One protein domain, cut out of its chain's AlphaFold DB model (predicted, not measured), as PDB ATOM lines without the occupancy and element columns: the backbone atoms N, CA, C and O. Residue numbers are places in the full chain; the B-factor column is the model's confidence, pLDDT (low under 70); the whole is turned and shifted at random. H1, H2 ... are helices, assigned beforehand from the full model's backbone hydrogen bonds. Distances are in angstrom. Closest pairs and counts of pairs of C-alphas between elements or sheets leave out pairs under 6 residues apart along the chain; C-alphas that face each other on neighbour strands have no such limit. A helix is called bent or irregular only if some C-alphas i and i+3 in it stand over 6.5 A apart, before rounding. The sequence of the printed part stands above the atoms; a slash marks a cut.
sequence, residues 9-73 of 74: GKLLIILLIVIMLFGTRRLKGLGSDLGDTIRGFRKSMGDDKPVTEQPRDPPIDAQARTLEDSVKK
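AT A GLANCE: This is residues 9 to 73 of the 74 residues of the protein "Sec-independent protein translocase protein TatA" of Pseudomonas sp. GM55 (UniProt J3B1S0). The model is an open zigzag: bent helix H1 makes a V of arms H1a and H1b, then a long link leads from H1b to short helix H2, which sticks out within residues 52 to 73. The 65 printed residues include two named helices, H1 then H2, and no named strand: all helix. The whole is extended, with radius of gyration of the C-alphas 19.5 A and spans 63 by 36 by 17 A.

IN THESE COORDINATES: Find C-alpha 9 at (32.281, 108.890, 107.436), where H1, residues 9 to 44, begins. By its hydrogen bonds it was assigned as one helix, but it is bent: C-alphas 21 and 24 are 9.1 A apart. H1a, residues 9 to 21, spans 19.0 A; H1b, residues 24 to 44, spans 29.1 A. H2, residues 61 to 71, spans 16.1 A, ending at C-alpha 71 (-4.641, 62.927, 103.457).

HOW THE PARTS SIT: H1a and H1b are close but not clearly touching, closest at the C-alphas of Ile 19 and Leu 27, 7.2 A; they run opposite ways at a steep tilt of 55 degrees. H2 is apart from both. Every O i to N i+4 pair is within hydrogen-bond range in H1a and H1b, 4 of 7 in H2.

THE WHOLE: The farthest C-alphas, Lys 10 and Lys 73, are 62.7 A apart. The printed part has no cut; the 16-residue link is long. Residues 48 to 70 and 72 to 73 have pLDDT under 70.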
ATOM      1  N   GLY A   9      31.484 109.953 106.815       86.81
ATOM      2  CA  GLY A   9      32.281 108.890 107.436       86.81
ATOM      3  C   GLY A   9      32.076 108.753 108.950       86.81
ATOM      4  O   GLY A   9      31.989 107.639 109.458       86.81
ATOM      5  N   LYS A  10      31.922 109.860 109.687       86.69
ATOM      6  CA  LYS A  10      31.705 109.827 111.147       86.69
ATOM      7  C   LYS A  10      30.354 109.207 111.504       86.69
ATOM      8  O   LYS A  10      30.265 108.467 112.479       86.69
ATOM      9  N   LEU A  11      29.323 109.468 110.696       89.88
ATOM     10  CA  LEU A  11      27.993 108.884 110.885       89.88
ATOM     11  C   LEU A  11      28.019 107.355 110.747       89.88
ATOM     12  O   LEU A  11      27.371 106.670 111.535       89.88
ATOM     13  N   LEU A  12      28.815 106.809 109.819       90.75
ATOM     14  CA  LEU A  12      28.972 105.358 109.666       90.75
ATOM     15  C   LEU A  12      29.655 104.705 110.873       90.75
ATOM     16  O   LEU A  12      29.207 103.650 111.319       90.75
ATOM     17  N   ILE A  13      30.695 105.334 111.435       92.75
ATOM     18  CA  ILE A  13      31.349 104.830 112.657       92.75
ATOM     19  C   ILE A  13      30.351 104.793 113.820       92.75
ATOM     20  O   ILE A  13      30.260 103.786 114.519       92.75
ATOM     21  N   ILE A  14      29.578 105.864 114.013       92.62
ATOM     22  CA  ILE A  14      28.586 105.935 115.093       92.62
ATOM     23  C   ILE A  14      27.512 104.856 114.906       92.62
ATOM     24  O   ILE A  14      27.184 104.151 115.858       92.62
ATOM     25  N   LEU A  15      27.013 104.672 113.681       92.44
ATOM     26  CA  LEU A  15      26.042 103.627 113.356       92.44
ATOM     27  C   LEU A  15      26.572 102.228 113.700       92.44
ATOM     28  O   LEU A  15      25.847 101.425 114.283       92.44
ATOM     29  N   LEU A  16      27.837 101.947 113.381       93.94
ATOM     30  CA  LEU A  16      28.470 100.665 113.687       93.94
ATOM     31  C   LEU A  16      28.518 100.415 115.197       93.94
ATOM     32  O   LEU A  16      28.153  99.330 115.646       93.94
ATOM     33  N   ILE A  17      28.900 101.423 115.985       95.12
ATOM     34  CA  ILE A  17      28.926 101.321 117.450       95.12
ATOM     35  C   ILE A  17      27.517 101.053 117.996       95.12
ATOM     36  O   ILE A  17      27.343 100.163 118.824       95.12
ATOM     37  N   VAL A  18      26.496 101.760 117.503       93.56
ATOM     38  CA  VAL A  18      25.097 101.540 117.912       93.56
ATOM     39  C   VAL A  18      24.648 100.113 117.587       93.56
ATOM     40  O   VAL A  18      24.072  99.441 118.441       93.56
ATOM     41  N   ILE A  19      24.956  99.606 116.391       92.62
ATOM     42  CA  ILE A  19      24.652  98.219 116.015       92.62
ATOM     43  C   ILE A  19      25.354  97.225 116.949       92.62
ATOM     44  O   ILE A  19      24.745  96.226 117.322       92.62
ATOM     45  N   MET A  20      26.603  97.485 117.342       94.19
ATOM     46  CA  MET A  20      27.359  96.608 118.241       94.19
ATOM     47  C   MET A  20      26.786  96.608 119.669       94.19
ATOM     48  O   MET A  20      26.703  95.553 120.290       94.19
ATOM     49  N   LEU A  21      26.360  97.768 120.180       94.38
ATOM     50  CA  LEU A  21      25.800  97.907 121.530       94.38
ATOM     51  C   LEU A  21      24.410  97.279 121.660       94.38
ATOM     52  O   LEU A  21      24.127  96.571 122.623       94.38
ATOM     53  N   PHE A  22      23.530  97.553 120.699       91.31
ATOM     54  CA  PHE A  22      22.135  97.113 120.749       91.31
ATOM     55  C   PHE A  22      21.907  95.764 120.052       91.31
ATOM     56  O   PHE A  22      20.885  95.108 120.272       91.31
ATOM     57  N   GLY A  23      22.847  95.339 119.207       88.50
ATOM     58  CA  GLY A  23      22.712  94.189 118.321       88.50
ATOM     59  C   GLY A  23      21.783  94.460 117.131       88.50
ATOM     60  O   GLY A  23      20.788  95.183 117.215       88.50
ATOM     61  N   THR A  24      22.038  93.798 116.001       87.81
ATOM     62  CA  THR A  24      21.213  93.924 114.779       87.81
ATOM     63  C   THR A  24      19.766  93.465 114.974       87.81
ATOM     64  O   THR A  24      18.864  93.933 114.283       87.81
ATOM     65  N   ARG A  25      19.515  92.569 115.936       87.38
ATOM     66  CA  ARG A  25      18.193  91.972 116.183       87.38
ATOM     67  C   ARG A  25      17.187  92.981 116.744       87.38
ATOM     68  O   ARG A  25      16.034  92.979 116.328       87.38
ATOM     69  N   ARG A  26      17.629  93.861 117.652       88.25
ATOM     70  CA  ARG A  26      16.795  94.931 118.223       88.25
ATOM     71  C   ARG A  26      16.582  96.062 117.221       88.25
ATOM     72  O   ARG A  26      15.461  96.536 117.080       88.25
ATOM     73  N   LEU A  27      17.628  96.416 116.470       90.06
ATOM     74  CA  LEU A  27      17.550  97.420 115.408       90.06
ATOM     75  C   LEU A  27      16.632  96.996 114.260       90.06
ATOM     76  O   LEU A  27      15.939  97.842 113.716       90.06
ATOM     77  N   LYS A  28      16.591  95.706 113.900       87.44
ATOM     78  CA  LYS A  28      15.700  95.213 112.841       87.44
ATOM     79  C   LYS A  28      14.225  95.286 113.242       87.44
ATOM     80  O   LYS A  28      13.422  95.714 112.427       87.44
ATOM     81  N   GLY A  29      13.880  94.892 114.471       88.81
ATOM     82  CA  GLY A  29      12.497  94.976 114.960       88.81
ATOM     83  C   GLY A  29      12.009  96.423 115.025       88.81
ATOM     84  O   GLY A  29      11.080  96.795 114.322       88.81
ATOM     85  N   LEU A  30      12.727  97.269 115.771       90.56
ATOM     86  CA  LEU A  30      12.382  98.688 115.909       90.56
ATOM     87  C   LEU A  30      12.482  99.447 114.580       90.56
ATOM     88  O   LEU A  30      11.689 100.340 114.311       90.56
ATOM     89  N   GLY A  31      13.450  99.098 113.734       88.94
ATOM     90  CA  GLY A  31      13.629  99.709 112.423       88.94
ATOM     91  C   GLY A  31      12.540  99.328 111.421       88.94
ATOM     92  O   GLY A  31      12.226 100.153 110.572       88.94
ATOM     93  N   SER A  32      11.949  98.130 111.522       89.38
ATOM     94  CA  SER A  32      10.792  97.751 110.698       89.38
ATOM     95  C   SER A  32       9.573  98.574 111.099       89.38
ATOM     96  O   SER A  32       9.015  99.263 110.257       89.38
ATOM     97  N   ASP A  33       9.247  98.614 112.394       90.81
ATOM     98  CA  ASP A  33       8.061  99.321 112.899       90.81
ATOM     99  C   ASP A  33       8.133 100.838 112.636       90.81
ATOM    100  O   ASP A  33       7.179 101.473 112.168       90.81
ATOM    101  N   LEU A  34       9.300 101.439 112.894       92.12
ATOM    102  CA  LEU A  34       9.548 102.851 112.599       92.12
ATOM    103  C   LEU A  34       9.633 103.101 111.088       92.12
ATOM    104  O   LEU A  34       9.158 104.128 110.601       92.12
ATOM    105  N   GLY A  35      10.216 102.165 110.339       88.69
ATOM    106  CA  GLY A  35      10.356 102.237 108.890       88.69
ATOM    107  C   GLY A  35       9.010 102.222 108.175       88.69
ATOM    108  O   GLY A  35       8.790 103.052 107.294       88.69
ATOM    109  N   ASP A  36       8.091 101.356 108.590       89.25
ATOM    110  CA  ASP A  36       6.747 101.248 108.017       89.25
ATOM    111  C   ASP A  36       5.918 102.513 108.287       89.25
ATOM    112  O   ASP A  36       5.257 103.035 107.383       89.25
ATOM    113  N   THR A  37       6.053 103.099 109.481       91.38
ATOM    114  CA  THR A  37       5.415 104.382 109.825       91.38
ATOM    115  C   THR A  37       5.936 105.529 108.950       91.38
ATOM    116  O   THR A  37       5.161 106.305 108.382       91.38
ATOM    117  N   ILE A  38       7.258 105.625 108.780       89.25
ATOM    118  CA  ILE A  38       7.897 106.651 107.939       89.25
ATOM    119  C   ILE A  38       7.566 106.435 106.454       89.25
ATOM    120  O   ILE A  38       7.381 107.402 105.713       89.25
ATOM    121  N   ARG A  39       7.446 105.182 106.002       86.25
ATOM    122  CA  ARG A  39       7.067 104.830 104.627       86.25
ATOM    123  C   ARG A  39       5.646 105.291 104.310       86.25
ATOM    124  O   ARG A  39       5.432 105.868 103.244       86.25
ATOM    125  N   GLY A  40       4.707 105.122 105.243       86.38
ATOM    126  CA  GLY A  40       3.347 105.660 105.137       86.38
ATOM    127  C   GLY A  40       3.314 107.191 105.077       86.38
ATOM    128  O   GLY A  40       2.611 107.758 104.244       86.38
ATOM    129  N   PHE A  41       4.137 107.858 105.890       89.12
ATOM    130  CA  PHE A  41       4.278 109.319 105.893       89.12
ATOM    131  C   PHE A  41       4.880 109.866 104.591       89.12
ATOM    132  O   PHE A  41       4.403 110.856 104.044       89.12
ATOM    133  N   ARG A  42       5.902 109.206 104.038       85.25
ATOM    134  CA  ARG A  42       6.474 109.591 102.741       85.25
ATOM    135  C   ARG A  42       5.475 109.389 101.600       85.25
ATOM    136  O   ARG A  42       5.397 110.219 100.698       85.25
ATOM    137  N   LYS A  43       4.688 108.312 101.666       84.88
ATOM    138  CA  LYS A  43       3.626 108.012 100.700       84.88
ATOM    139  C   LYS A  43       2.527 109.080 100.717       84.88
ATOM    140  O   LYS A  43       2.098 109.514  99.656       84.88
ATOM    141  N   SER A  44       2.107 109.550 101.894       82.75
ATOM    142  CA  SER A  44       1.103 110.618 102.001       82.75
ATOM    143  C   SER A  44       1.626 112.000 101.597       82.75
ATOM    144  O   SER A  44       0.833 112.849 101.200       82.75
ATOM    145  N   MET A  45       2.944 112.219 101.626       86.50
ATOM    146  CA  MET A  45       3.577 113.433 101.093       86.50
ATOM    147  C   MET A  45       3.673 113.495  99.557       86.50
ATOM    148  O   MET A  45       4.212 114.466  99.031       86.50
ATOM    149  N   GLY A  46       3.153 112.505  98.823       73.94
ATOM    150  CA  GLY A  46       3.105 112.534  97.354       73.94
ATOM    151  C   GLY A  46       4.354 111.988  96.655       73.94
ATOM    152  O   GLY A  46       4.524 112.186  95.453       73.94
ATOM    153  N   ASP A  47       5.229 111.280  97.375       70.75
ATOM    154  CA  ASP A  47       6.353 110.550  96.781       70.75
ATOM    155  C   ASP A  47       5.847 109.183  96.257       70.75
ATOM    156  O   ASP A  47       6.066 108.132  96.865       70.75
ATOM    157  N   ASP A  48       5.125 109.194  95.127       59.12
ATOM    158  CA  ASP A  48       4.548 108.026  94.426       59.12
ATOM    159  C   ASP A  48       5.623 107.162  93.731       59.12
ATOM    160  O   ASP A  48       5.586 106.867  92.534       59.12
ATOM    161  N   LYS A  49       6.646 106.740  94.476       61.81
ATOM    162  CA  LYS A  49       7.542 105.671  94.026       61.81
ATOM    163  C   LYS A  49       7.030 104.351  94.596       61.81
ATOM    164  O   LYS A  49       6.927 104.244  95.820       61.81
ATOM    165  N   PRO A  50       6.741 103.333  93.761       57.12
ATOM    166  CA  PRO A  50       6.365 102.019  94.251       57.12
ATOM    167  C   PRO A  50       7.577 101.428  94.966       57.12
ATOM    168  O   PRO A  50       8.520 100.929  94.356       57.12
ATOM    169  N   VAL A  51       7.590 101.542  96.288       60.31
ATOM    170  CA  VAL A  51       8.548 100.822  97.110       60.31
ATOM    171  C   VAL A  51       8.032  99.388  97.113       60.31
ATOM    172  O   VAL A  51       7.001  99.119  97.724       60.31
ATOM    173  N   THR A  52       8.681  98.502  96.361       56.44
ATOM    174  CA  THR A  52       8.331  97.080  96.250       56.44
ATOM    175  C   THR A  52       8.137  96.469  97.636       56.44
ATOM    176  O   THR A  52       9.066  96.386  98.440       56.44
ATOM    177  N   GLU A  53       6.908  96.067  97.929       62.19
ATOM    178  CA  GLU A  53       6.564  95.232  99.073       62.19
ATOM    179  C   GLU A  53       6.886  93.786  98.687       62.19
ATOM    180  O   GLU A  53       6.201  93.180  97.868       62.19
ATOM    181  N   GLN A  54       7.972  93.238  99.229       60.12
ATOM    182  CA  GLN A  54       8.108  91.790  99.365       60.12
ATOM    183  C   GLN A  54       7.837  91.445 100.827       60.12
ATOM    184  O   GLN A  54       8.724  91.637 101.664       60.12
ATOM    185  N   PRO A  55       6.653  90.909 101.150       62.12
ATOM    186  CA  PRO A  55       6.478  90.142 102.365       62.12
ATOM    187  C   PRO A  55       7.300  88.858 102.211       62.12
ATOM    188  O   PRO A  55       6.955  87.958 101.447       62.12
ATOM    189  N   ARG A  56       8.432  88.782 102.914       66.06
ATOM    190  CA  ARG A  56       8.998  87.493 103.311       66.06
ATOM    191  C   ARG A  56       8.290  87.101 104.591       66.06
ATOM    192  O   ARG A  56       8.659  87.598 105.641       66.06
ATOM    193  N   ASP A  57       7.241  86.314 104.444       57.03
ATOM    194  CA  ASP A  57       7.041  85.065 105.173       57.03
ATOM    195  C   ASP A  57       5.807  84.397 104.544       57.03
ATOM    196  O   ASP A  57       4.752  85.033 104.456       57.03
ATOM    197  N   PRO A  58       5.918  83.168 104.003       57.16
ATOM    198  CA  PRO A  58       4.742  82.456 103.528       57.16
ATOM    199  C   PRO A  58       3.794  82.276 104.722       57.16
ATOM    200  O   PRO A  58       4.244  81.866 105.798       57.16
ATOM    201  N   PRO A  59       2.505  82.605 104.566       59.69
ATOM    202  CA  PRO A  59       1.566  82.523 105.665       59.69
ATOM    203  C   PRO A  59       1.445  81.053 106.099       59.69
ATOM    204  O   PRO A  59       1.524  80.129 105.282       59.69
ATOM    205  N   ILE A  60       1.361  80.826 107.412       59.72
ATOM    206  CA  ILE A  60       1.424  79.496 108.053       59.72
ATOM    207  C   ILE A  60       0.338  78.547 107.497       59.72
ATOM    208  O   ILE A  60       0.519  77.332 107.427       59.72
ATOM    209  N   ASP A  61      -0.743  79.115 106.982       59.72
ATOM    210  CA  ASP A  61      -1.845  78.490 106.252       59.72
ATOM    211  C   ASP A  61      -1.455  77.814 104.920       59.72
ATOM    212  O   ASP A  61      -2.143  76.885 104.489       59.72
ATOM    213  N   ALA A  62      -0.325  78.170 104.299       60.94
ATOM    214  CA  ALA A  62       0.174  77.493 103.097       60.94
ATOM    215  C   ALA A  62       0.716  76.077 103.380       60.94
ATOM    216  O   ALA A  62       0.712  75.232 102.486       60.94
ATOM    217  N   GLN A  63       1.151  75.795 104.615       61.69
ATOM    218  CA  GLN A  63       1.659  74.475 105.023       61.69
ATOM    219  C   GLN A  63       0.551  73.538 105.528       61.69
ATOM    220  O   GLN A  63       0.701  72.321 105.472       61.69
ATOM    221  N   ALA A  64      -0.575  74.087 105.995       61.41
ATOM    222  CA  ALA A  64      -1.725  73.287 106.416       61.41
ATOM    223  C   ALA A  64      -2.442  72.643 105.215       61.41
ATOM    224  O   ALA A  64      -2.830  71.478 105.273       61.41
ATOM    225  N   ARG A  65      -2.532  73.362 104.086       65.94
ATOM    226  CA  ARG A  65      -3.234  72.885 102.881       65.94
ATOM    227  C   ARG A  65      -2.539  71.720 102.175       65.94
ATOM    228  O   ARG A  65      -3.211  70.829 101.671       65.94
ATOM    229  N   THR A  66      -1.208  71.679 102.178       66.56
ATOM    230  CA  THR A  66      -0.441  70.582 101.561       66.56
ATOM    231  C   THR A  66      -0.583  69.255 102.311       66.56
ATOM    232  O   THR A  66      -0.498  68.188 101.696       66.56
ATOM    233  N   LEU A  67      -0.834  69.305 103.623       67.44
ATOM    234  CA  LEU A  67      -1.108  68.126 104.445       67.44
ATOM    235  C   LEU A  67      -2.544  67.619 104.242       67.44
ATOM    236  O   LEU A  67      -2.738  66.416 104.083       67.44
ATOM    237  N   GLU A  68      -3.535  68.512 104.163       68.69
ATOM    238  CA  GLU A  68      -4.937  68.133 103.921       68.69
ATOM    239  C   GLU A  68      -5.158  67.517 102.528       68.69
ATOM    240  O   GLU A  68      -5.835  66.490 102.414       68.69
ATOM    241  N   ASP A  69      -4.524  68.061 101.483       68.88
ATOM    242  CA  ASP A  69      -4.581  67.491 100.126       68.88
ATOM    243  C   ASP A  69      -3.883  66.122 100.023       68.88
ATOM    244  O   ASP A  69      -4.257  65.293  99.191       68.88
ATOM    245  N   SER A  70      -2.895  65.850 100.883       68.50
ATOM    246  CA  SER A  70      -2.203  64.555 100.923       68.50
ATOM    247  C   SER A  70      -3.011  63.475 101.654       68.50
ATOM    248  O   SER A  70      -2.946  62.307 101.277       68.50
ATOM    249  N   VAL A  71      -3.803  63.851 102.666       70.81
ATOM    250  CA  VAL A  71      -4.641  62.927 103.457       70.81
ATOM    251  C   VAL A  71      -5.925  62.543 102.720       70.81
ATOM    252  O   VAL A  71      -6.380  61.413 102.841       70.81
ATOM    253  N   LYS A  72      -6.499  63.447 101.920       65.88
ATOM    254  CA  LYS A  72      -7.760  63.205 101.195       65.88
ATOM    255  C   LYS A  72      -7.593  62.422  99.884       65.88
ATOM    256  O   LYS A  72      -8.578  62.126  99.211       65.88
ATOM    257  N   LYS A  73      -6.345  62.160  99.486       68.12
ATOM    258  CA  LYS A  73      -5.983  61.470  98.239       68.12
ATOM    259  C   LYS A  73      -5.753  59.960  98.424       68.12
ATOM    260  O   LYS A  73      -5.524  59.270  97.432       68.12
TER     261      LYS A  73